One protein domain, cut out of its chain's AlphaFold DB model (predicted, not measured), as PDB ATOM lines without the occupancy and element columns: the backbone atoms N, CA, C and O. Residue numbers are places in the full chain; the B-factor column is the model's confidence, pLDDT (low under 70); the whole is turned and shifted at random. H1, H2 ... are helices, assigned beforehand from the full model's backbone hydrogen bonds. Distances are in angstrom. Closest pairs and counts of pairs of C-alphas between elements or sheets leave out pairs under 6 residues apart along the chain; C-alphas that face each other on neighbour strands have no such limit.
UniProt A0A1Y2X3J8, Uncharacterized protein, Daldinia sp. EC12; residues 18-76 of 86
ATOM      1  N   LYS A  18     189.111 165.857 159.951       86.00
ATOM      2  CA  LYS A  18     189.988 166.900 160.523       86.00
ATOM      3  C   LYS A  18     189.299 167.821 161.536       86.00
ATOM      4  O   LYS A  18     189.974 168.454 162.338       86.00
ATOM      5  N   VAL A  19     187.979 167.978 161.425       86.69
ATOM      6  CA  VAL A  19     187.183 168.754 162.380       86.69
ATOM      7  C   VAL A  19     186.879 167.902 163.601       86.69
ATOM      8  O   VAL A  19     186.990 168.417 164.700       86.69
ATOM      9  N   GLN A  20     186.586 166.610 163.428       88.94
ATOM     10  CA  GLN A  20     186.389 165.681 164.545       88.94
ATOM     11  C   GLN A  20     187.652 165.577 165.415       88.94
ATOM     12  O   GLN A  20     187.571 165.710 166.622       88.94
ATOM     13  N   GLU A  21     188.834 165.463 164.803       87.81
ATOM     14  CA  GLU A  21     190.129 165.432 165.511       87.81
ATOM     15  C   GLU A  21     190.451 166.730 166.272       87.81
ATOM     16  O   GLU A  21     191.325 166.754 167.125       87.81
ATOM     17  N   LYS A  22     189.794 167.844 165.937       86.38
ATOM     18  CA  LYS A  22     190.003 169.134 166.611       86.38
ATOM     19  C   LYS A  22     188.845 169.519 167.516       86.38
ATOM     20  O   LYS A  22     188.976 170.473 168.278       86.38
ATOM     21  N   ALA A  23     187.708 168.848 167.383       85.50
ATOM     22  CA  ALA A  23     186.518 169.150 168.140       85.50
ATOM     23  C   ALA A  23     186.710 168.661 169.581       85.50
ATOM     24  O   ALA A  23     187.214 167.562 169.801       85.50
ATOM     25  N   PRO A  24     186.317 169.456 170.586       87.38
ATOM     26  CA  PRO A  24     186.247 168.953 171.945       87.38
ATOM     27  C   PRO A  24     185.146 167.893 172.052       87.38
ATOM     28  O   PRO A  24     184.122 167.965 171.373       87.38
ATOM     29  N   LYS A  25     185.330 166.941 172.966       86.69
ATOM     30  CA  LYS A  25     184.391 165.835 173.189       86.69
ATOM     31  C   LYS A  25     182.946 166.291 173.393       86.69
ATOM     32  O   LYS A  25     182.046 165.749 172.762       86.69
ATOM     33  N   ASP A  26     182.733 167.305 174.228       85.62
ATOM     34  CA  ASP A  26     181.390 167.820 174.516       85.62
ATOM     35  C   ASP A  26     180.711 168.390 173.260       85.62
ATOM     36  O   ASP A  26     179.493 168.310 173.125       85.62
ATOM     37  N   LEU A  27     181.493 168.906 172.301       87.69
ATOM     38  CA  LEU A  27     180.971 169.346 171.011       87.69
ATOM     39  C   LEU A  27     180.532 168.157 170.164       87.69
ATOM     40  O   LEU A  27     179.409 168.173 169.672       87.69
ATOM     41  N   GLU A  28     181.369 167.128 170.018       88.88
ATOM     42  CA  GLU A  28     181.006 165.909 169.279       88.88
ATOM     43  C   GLU A  28     179.736 165.262 169.853       88.88
ATOM     44  O   GLU A  28     178.833 164.887 169.109       88.88
ATOM     45  N   GLU A  29     179.623 165.203 171.176       89.56
ATOM     46  CA  GLU A  29     178.474 164.641 171.892       89.56
ATOM     47  C   GLU A  29     177.204 165.500 171.822       89.56
ATOM     48  O   GLU A  29     176.097 165.007 172.037       89.56
ATOM     49  N   SER A  30     177.356 166.788 171.516       87.00
ATOM     50  CA  SER A  30     176.251 167.728 171.322       87.00
ATOM     51  C   SER A  30     175.707 167.754 169.893       87.00
ATOM     52  O   SER A  30     174.765 168.492 169.595       87.00
ATOM     53  N   LEU A  31     176.280 166.952 169.000       88.81
ATOM     54  CA  LEU A  31     175.772 166.804 167.651       88.81
ATOM     55  C   LEU A  31     174.668 165.745 167.607       88.81
ATOM     56  O   LEU A  31     174.786 164.697 168.241       88.81
ATOM     57  N   PRO A  32     173.601 165.964 166.818       88.25
ATOM     58  CA  PRO A  32     172.609 164.928 166.575       88.25
ATOM     59  C   PRO A  32     173.261 163.666 166.022       88.25
ATOM     60  O   PRO A  32     174.071 163.757 165.097       88.25
ATOM     61  N   ASP A  33     172.804 162.495 166.468       88.44
ATOM     62  CA  ASP A  33     173.313 161.209 165.968       88.44
ATOM     63  C   ASP A  33     173.182 161.073 164.436       88.44
ATOM     64  O   ASP A  33     173.977 160.405 163.781       88.44
ATOM     65  N   SER A  34     172.216 161.774 163.825       87.38
ATOM     66  CA  SER A  34     172.053 161.851 162.361       87.38
ATOM     67  C   SER A  34     173.171 162.610 161.619       87.38
ATOM     68  O   SER A  34     173.247 162.554 160.383       87.38
ATOM     69  N   ILE A  35     173.997 163.362 162.349       87.56
ATOM     70  CA  ILE A  35     175.150 164.133 161.870       87.56
ATOM     71  C   ILE A  35     176.443 163.489 162.356       87.56
ATOM     72  O   ILE A  35     177.358 163.301 161.554       87.56
ATOM     73  N   HIS A  36     176.528 163.169 163.641       89.38
ATOM     74  CA  HIS A  36     177.729 162.639 164.259       89.38
ATOM     75  C   HIS A  36     177.318 161.658 165.368       89.38
ATOM     76  O   HIS A  36     176.967 162.088 166.463       89.38
ATOM     77  N   PRO A  37     177.276 160.348 165.068       89.88
ATOM     78  CA  PRO A  37     176.727 159.359 165.985       89.88
ATOM     79  C   PRO A  37     177.656 159.157 167.178       89.88
ATOM     80  O   PRO A  37     178.691 158.505 167.052       89.88
ATOM     81  N   THR A  38     177.277 159.671 168.342       88.50
ATOM     82  CA  THR A  38     178.011 159.483 169.611       88.50
ATOM     83  C   THR A  38     177.212 158.668 170.622       88.50
ATOM     84  O   THR A  38     177.752 158.263 171.652       88.50
ATOM     85  N   GLY A  39     175.936 158.389 170.327       81.94
ATOM     86  CA  GLY A  39     175.036 157.662 171.219       81.94
ATOM     87  C   GLY A  39     174.556 158.506 172.400       81.94
ATOM     88  O   GLY A  39     174.038 157.957 173.375       81.94
ATOM     89  N   LYS A  40     174.739 159.830 172.333       82.25
ATOM     90  CA  LYS A  40     174.226 160.782 173.316       82.25
ATOM     91  C   LYS A  40     173.089 161.593 172.716       82.25
ATOM     92  O   LYS A  40     173.074 161.895 171.529       82.25
ATOM     93  N   ASN A  41     172.126 161.947 173.565       76.12
ATOM     94  CA  ASN A  41     171.101 162.909 173.190       76.12
ATOM     95  C   ASN A  41     171.685 164.311 173.366       76.12
ATOM     96  O   ASN A  41     171.916 164.712 174.512       76.12
ATOM     97  N   PRO A  42     171.933 165.050 172.276       74.00
ATOM     98  CA  PRO A  42     172.311 166.441 172.408       74.00
ATOM     99  C   PRO A  42     171.149 167.222 173.026       74.00
ATOM    100  O   PRO A  42     169.981 166.865 172.854       74.00
ATOM    101  N   GLY A  43     171.465 168.285 173.764       73.75
ATOM    102  CA  GLY A  43     170.446 169.204 174.268       73.75
ATOM    103  C   GLY A  43     169.618 169.833 173.140       73.75
ATOM    104  O   GLY A  43     169.889 169.648 171.953       73.75
ATOM    105  N   GLU A  44     168.604 170.614 173.504       79.50
ATOM    106  CA  GLU A  44     167.796 171.315 172.509       79.50
ATOM    107  C   GLU A  44     168.652 172.343 171.752       79.50
ATOM    108  O   GLU A  44     169.278 173.225 172.347       79.50
ATOM    109  N   SER A  45     168.693 172.220 170.426       82.88
ATOM    110  CA  SER A  45     169.367 173.196 169.583       82.88
ATOM    111  C   SER A  45     168.436 174.344 169.218       82.88
ATOM    112  O   SER A  45     167.260 174.154 168.905       82.88
ATOM    113  N   THR A  46     169.003 175.546 169.167       81.75
ATOM    114  CA  THR A  46     168.263 176.766 168.829       81.75
ATOM    115  C   THR A  46     168.042 176.956 167.320       81.75
ATOM    116  O   THR A  46     167.419 177.938 166.926       81.75
ATOM    117  N   ASN A  47     168.510 176.030 166.465       86.00
ATOM    118  CA  ASN A  47     168.425 176.120 164.994       86.00
ATOM    119  C   ASN A  47     169.069 177.386 164.397       86.00
ATOM    120  O   ASN A  47     168.771 177.768 163.266       86.00
ATOM    121  N   LYS A  48     169.967 178.026 165.145       87.38
ATOM    122  CA  LYS A  48     170.789 179.162 164.724       87.38
ATOM    123  C   LYS A  48     172.214 178.938 165.210       87.38
ATOM    124  O   LYS A  48     172.415 178.270 166.217       87.38
ATOM    125  N   THR A  49     173.171 179.511 164.493       88.25
ATOM    126  CA  THR A  49     174.546 179.621 164.977       88.25
ATOM    127  C   THR A  49     174.721 180.899 165.789       88.25
ATOM    128  O   THR A  49     174.169 181.945 165.429       88.25
ATOM    129  N   HIS A  50     175.509 180.820 166.853       88.69
ATOM    130  CA  HIS A  50     175.985 181.957 167.635       88.69
ATOM    131  C   HIS A  50     177.455 182.286 167.361       88.69
ATOM    132  O   HIS A  50     177.985 183.226 167.954       88.69
ATOM    133  N   ALA A  51     178.106 181.587 166.424       91.44
ATOM    134  CA  ALA A  51     179.411 182.001 165.932       91.44
ATOM    135  C   ALA A  51     179.323 183.348 165.202       91.44
ATOM    136  O   ALA A  51     178.414 183.632 164.410       91.44
ATOM    137  N   LYS A  52     180.329 184.180 165.447       92.00
ATOM    138  CA  LYS A  52     180.501 185.478 164.803       92.00
ATOM    139  C   LYS A  52     180.764 185.347 163.301       92.00
ATOM    140  O   LYS A  52     180.970 184.260 162.755       92.00
ATOM    141  N   GLY A  53     180.635 186.478 162.603       89.12
ATOM    142  CA  GLY A  53     180.670 186.510 161.138       89.12
ATOM    143  C   GLY A  53     179.521 185.722 160.495       89.12
ATOM    144  O   GLY A  53     179.645 185.254 159.374       89.12
ATOM    145  N   GLY A  54     178.412 185.495 161.211       86.62
ATOM    146  CA  GLY A  54     177.290 184.695 160.705       86.62
ATOM    147  C   GLY A  54     177.602 183.199 160.550       86.62
ATOM    148  O   GLY A  54     176.988 182.539 159.697       86.62
ATOM    149  N   GLY A  55     178.537 182.686 161.354       87.88
ATOM    150  CA  GLY A  55     179.004 181.298 161.343       87.88
ATOM    151  C   GLY A  55     180.324 181.066 160.602       87.88
ATOM    152  O   GLY A  55     180.762 179.920 160.501       87.88
ATOM    153  N   GLU A  56     180.950 182.115 160.064       90.50
ATOM    154  CA  GLU A  56     182.239 182.017 159.360       90.50
ATOM    155  C   GLU A  56     183.424 181.847 160.314       90.50
ATOM    156  O   GLU A  56     184.418 181.215 159.960       90.50
ATOM    157  N   GLU A  57     183.312 182.334 161.551       92.94
ATOM    158  CA  GLU A  57     184.354 182.175 162.572       92.94
ATOM    159  C   GLU A  57     184.271 180.817 163.295       92.94
ATOM    160  O   GLU A  57     184.490 180.706 164.502       92.94
ATOM    161  N   SER A  58     183.919 179.766 162.557       90.31
ATOM    162  CA  SER A  58     183.768 178.407 163.065       90.31
ATOM    163  C   SER A  58     184.320 177.386 162.078       90.31
ATOM    164  O   SER A  58     184.099 177.474 160.872       90.31
ATOM    165  N   ILE A  59     184.997 176.359 162.595       89.38
ATOM    166  CA  ILE A  59     185.519 175.247 161.786       89.38
ATOM    167  C   ILE A  59     184.422 174.265 161.357       89.38
ATOM    168  O   ILE A  59     184.626 173.453 160.453       89.38
ATOM    169  N   LEU A  60     183.266 174.305 162.024       86.31
ATOM    170  CA  LEU A  60     182.120 173.467 161.694       86.31
ATOM    171  C   LEU A  60     181.382 174.017 160.468       86.31
ATOM    172  O   LEU A  60     181.246 175.230 160.329       86.31
ATOM    173  N   PRO A  61     180.786 173.163 159.622       88.56
ATOM    174  CA  PRO A  61     179.836 173.621 158.613       88.56
ATOM    175  C   PRO A  61     178.626 174.314 159.258       88.56
ATOM    176  O   PRO A  61     178.115 173.841 160.269       88.56
ATOM    177  N   LYS A  62     178.095 175.377 158.642       89.06
ATOM    178  CA  LYS A  62     176.984 176.177 159.200       89.06
ATOM    179  C   LYS A  62     175.757 175.358 159.627       89.06
ATOM    180  O   LYS A  62     175.241 175.540 160.720       89.06
ATOM    181  N   LYS A  63     175.353 174.375 158.816       87.19
ATOM    182  CA  LYS A  63     174.239 173.458 159.142       87.19
ATOM    183  C   LYS A  63     174.486 172.603 160.388       87.19
ATOM    184  O   LYS A  63     173.534 172.106 160.975       87.19
ATOM    185  N   VAL A  64     175.750 172.359 160.728       88.25
ATOM    186  CA  VAL A  64     176.139 171.632 161.939       88.25
ATOM    187  C   VAL A  64     176.081 172.575 163.135       88.25
ATOM    188  O   VAL A  64     175.510 172.192 164.143       88.25
ATOM    189  N   GLN A  65     176.577 173.809 162.989       90.75
ATOM    190  CA  GLN A  65     176.500 174.855 164.022       90.75
ATOM    191  C   GLN A  65     175.048 175.071 164.479       90.75
ATOM    192  O   GLN A  65     174.727 174.914 165.645       90.75
ATOM    193  N   GLU A  66     174.121 175.231 163.531       90.62
ATOM    194  CA  GLU A  66     172.681 175.359 163.806       90.62
ATOM    195  C   GLU A  66     172.060 174.164 164.547       90.62
ATOM    196  O   GLU A  66     170.898 174.235 164.925       90.62
ATOM    197  N   LYS A  67     172.767 173.044 164.713       88.56
ATOM    198  CA  LYS A  67     172.291 171.863 165.445       88.56
ATOM    199  C   LYS A  67     172.975 171.667 166.792       88.56
ATOM    200  O   LYS A  67     172.590 170.752 167.513       88.56
ATOM    201  N   VAL A  68     173.924 172.529 167.144       88.06
ATOM    202  CA  VAL A  68     174.587 172.535 168.446       88.06
ATOM    203  C   VAL A  68     173.733 173.354 169.434       88.06
ATOM    204  O   VAL A  68     173.097 174.341 169.041       88.06
ATOM    205  N   PRO A  69     173.621 172.947 170.708       88.88
ATOM    206  CA  PRO A  69     173.032 173.773 171.760       88.88
ATOM    207  C   PRO A  69     173.910 174.992 172.069       88.88
ATOM    208  O   PRO A  69     175.131 174.884 172.137       88.88
ATOM    209  N   GLU A  70     173.298 176.143 172.347       88.38
ATOM    210  CA  GLU A  70     174.031 177.396 172.605       88.38
ATOM    211  C   GLU A  70     175.035 177.279 173.764       88.38
ATOM    212  O   GLU A  70     176.145 177.798 173.680       88.38
ATOM    213  N   SER A  71     174.680 176.554 174.831       86.75
ATOM    214  CA  SER A  71     175.580 176.318 175.969       86.75
ATOM    215  C   SER A  71     176.878 175.619 175.569       86.75
ATOM    216  O   SER A  71     177.911 175.859 176.187       86.75
ATOM    217  N   ILE A  72     176.827 174.777 174.535       86.81
ATOM    218  CA  ILE A  72     177.996 174.083 174.008       86.81
ATOM    219  C   ILE A  72     178.754 174.985 173.043       86.81
ATOM    220  O   ILE A  72     179.970 175.065 173.167       86.81
ATOM    221  N   GLU A  73     178.076 175.723 172.156       87.25
ATOM    222  CA  GLU A  73     178.750 176.678 171.257       87.25
ATOM    223  C   GLU A  73     179.646 177.655 172.034       87.25
ATOM    224  O   GLU A  73     180.779 177.889 171.625       87.25
ATOM    225  N   ARG A  74     179.188 178.141 173.194       88.12
ATOM    226  CA  ARG A  74     179.972 179.032 174.069       88.12
ATOM    227  C   ARG A  74     181.080 178.335 174.864       88.12
ATOM    228  O   ARG A  74     182.004 178.995 175.326       88.12
ATOM    229  N   ALA A  75     180.970 177.024 175.080       87.12
ATOM    230  CA  ALA A  75     181.990 176.227 175.764       87.12
ATOM    231  C   ALA A  75     183.110 175.775 174.811       87.12
ATOM    232  O   ALA A  75     184.198 175.399 175.255       87.12
ATOM    233  N   VAL A  76     182.857 175.803 173.499       86.50
ATOM    234  CA  VAL A  76     183.870 175.514 172.486       86.50
ATOM    235  C   VAL A  76     184.879 176.666 172.443       86.50
ATOM    236  O   VAL A  76     184.486 177.828 172.381       86.50
TER     237      VAL A  76
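AT A GLANCE: This is residues 18 to 76 of the 86 residues of an uncharacterized protein of Daldinia sp. EC12 (UniProt A0A1Y2X3J8). This is a compact fold with little regular structure, in which a long stretch, residues 30 to 61, swings in a wide arc from H1 to H2. After H2 the chain turns back, and H3 comes near H1. The printed part has 59 residues, of which 13 are in three named helices, H1, H2 and H3 in chain order; it is all helix, with no named strand. The radius of gyration of the C-alphas is 10.3 A and the spans are 31 by 25 by 19 A.

IN THESE COORDINATES: H1 is residues 25 to 29, 6.2 A long, beginning at C-alpha 25 (184.391, 165.835, 173.189). H2 is residues 62 to 65, 5.0 A. H3 is residues 70 to 73, 5.0 A, ending at C-alpha 73 (178.750, 176.678, 171.257).

HOW THE PARTS SIT: H1 and H3 only just touch, with 3 pairs of C-alphas within 8 A; the closest are those of Leu 27 and Ile 72, 6.3 A. H2 and H3 are close but not clearly touching, the closest C-alphas being those of Gln 65 and Glu 73, 7.8 A. H1 and H2 are apart. In H1 every O i to N i+4 pair is within hydrogen-bond range; H2 and H3 are too short for such a pair.

THE WHOLE: The C-alphas of Gly 39 and Gly 53, 31.1 A, are farthest apart. H1 to H2 is a long link, H2 to H3 a tight one. The printed part has no cut, and no printed residue is under 70 in pLDDT.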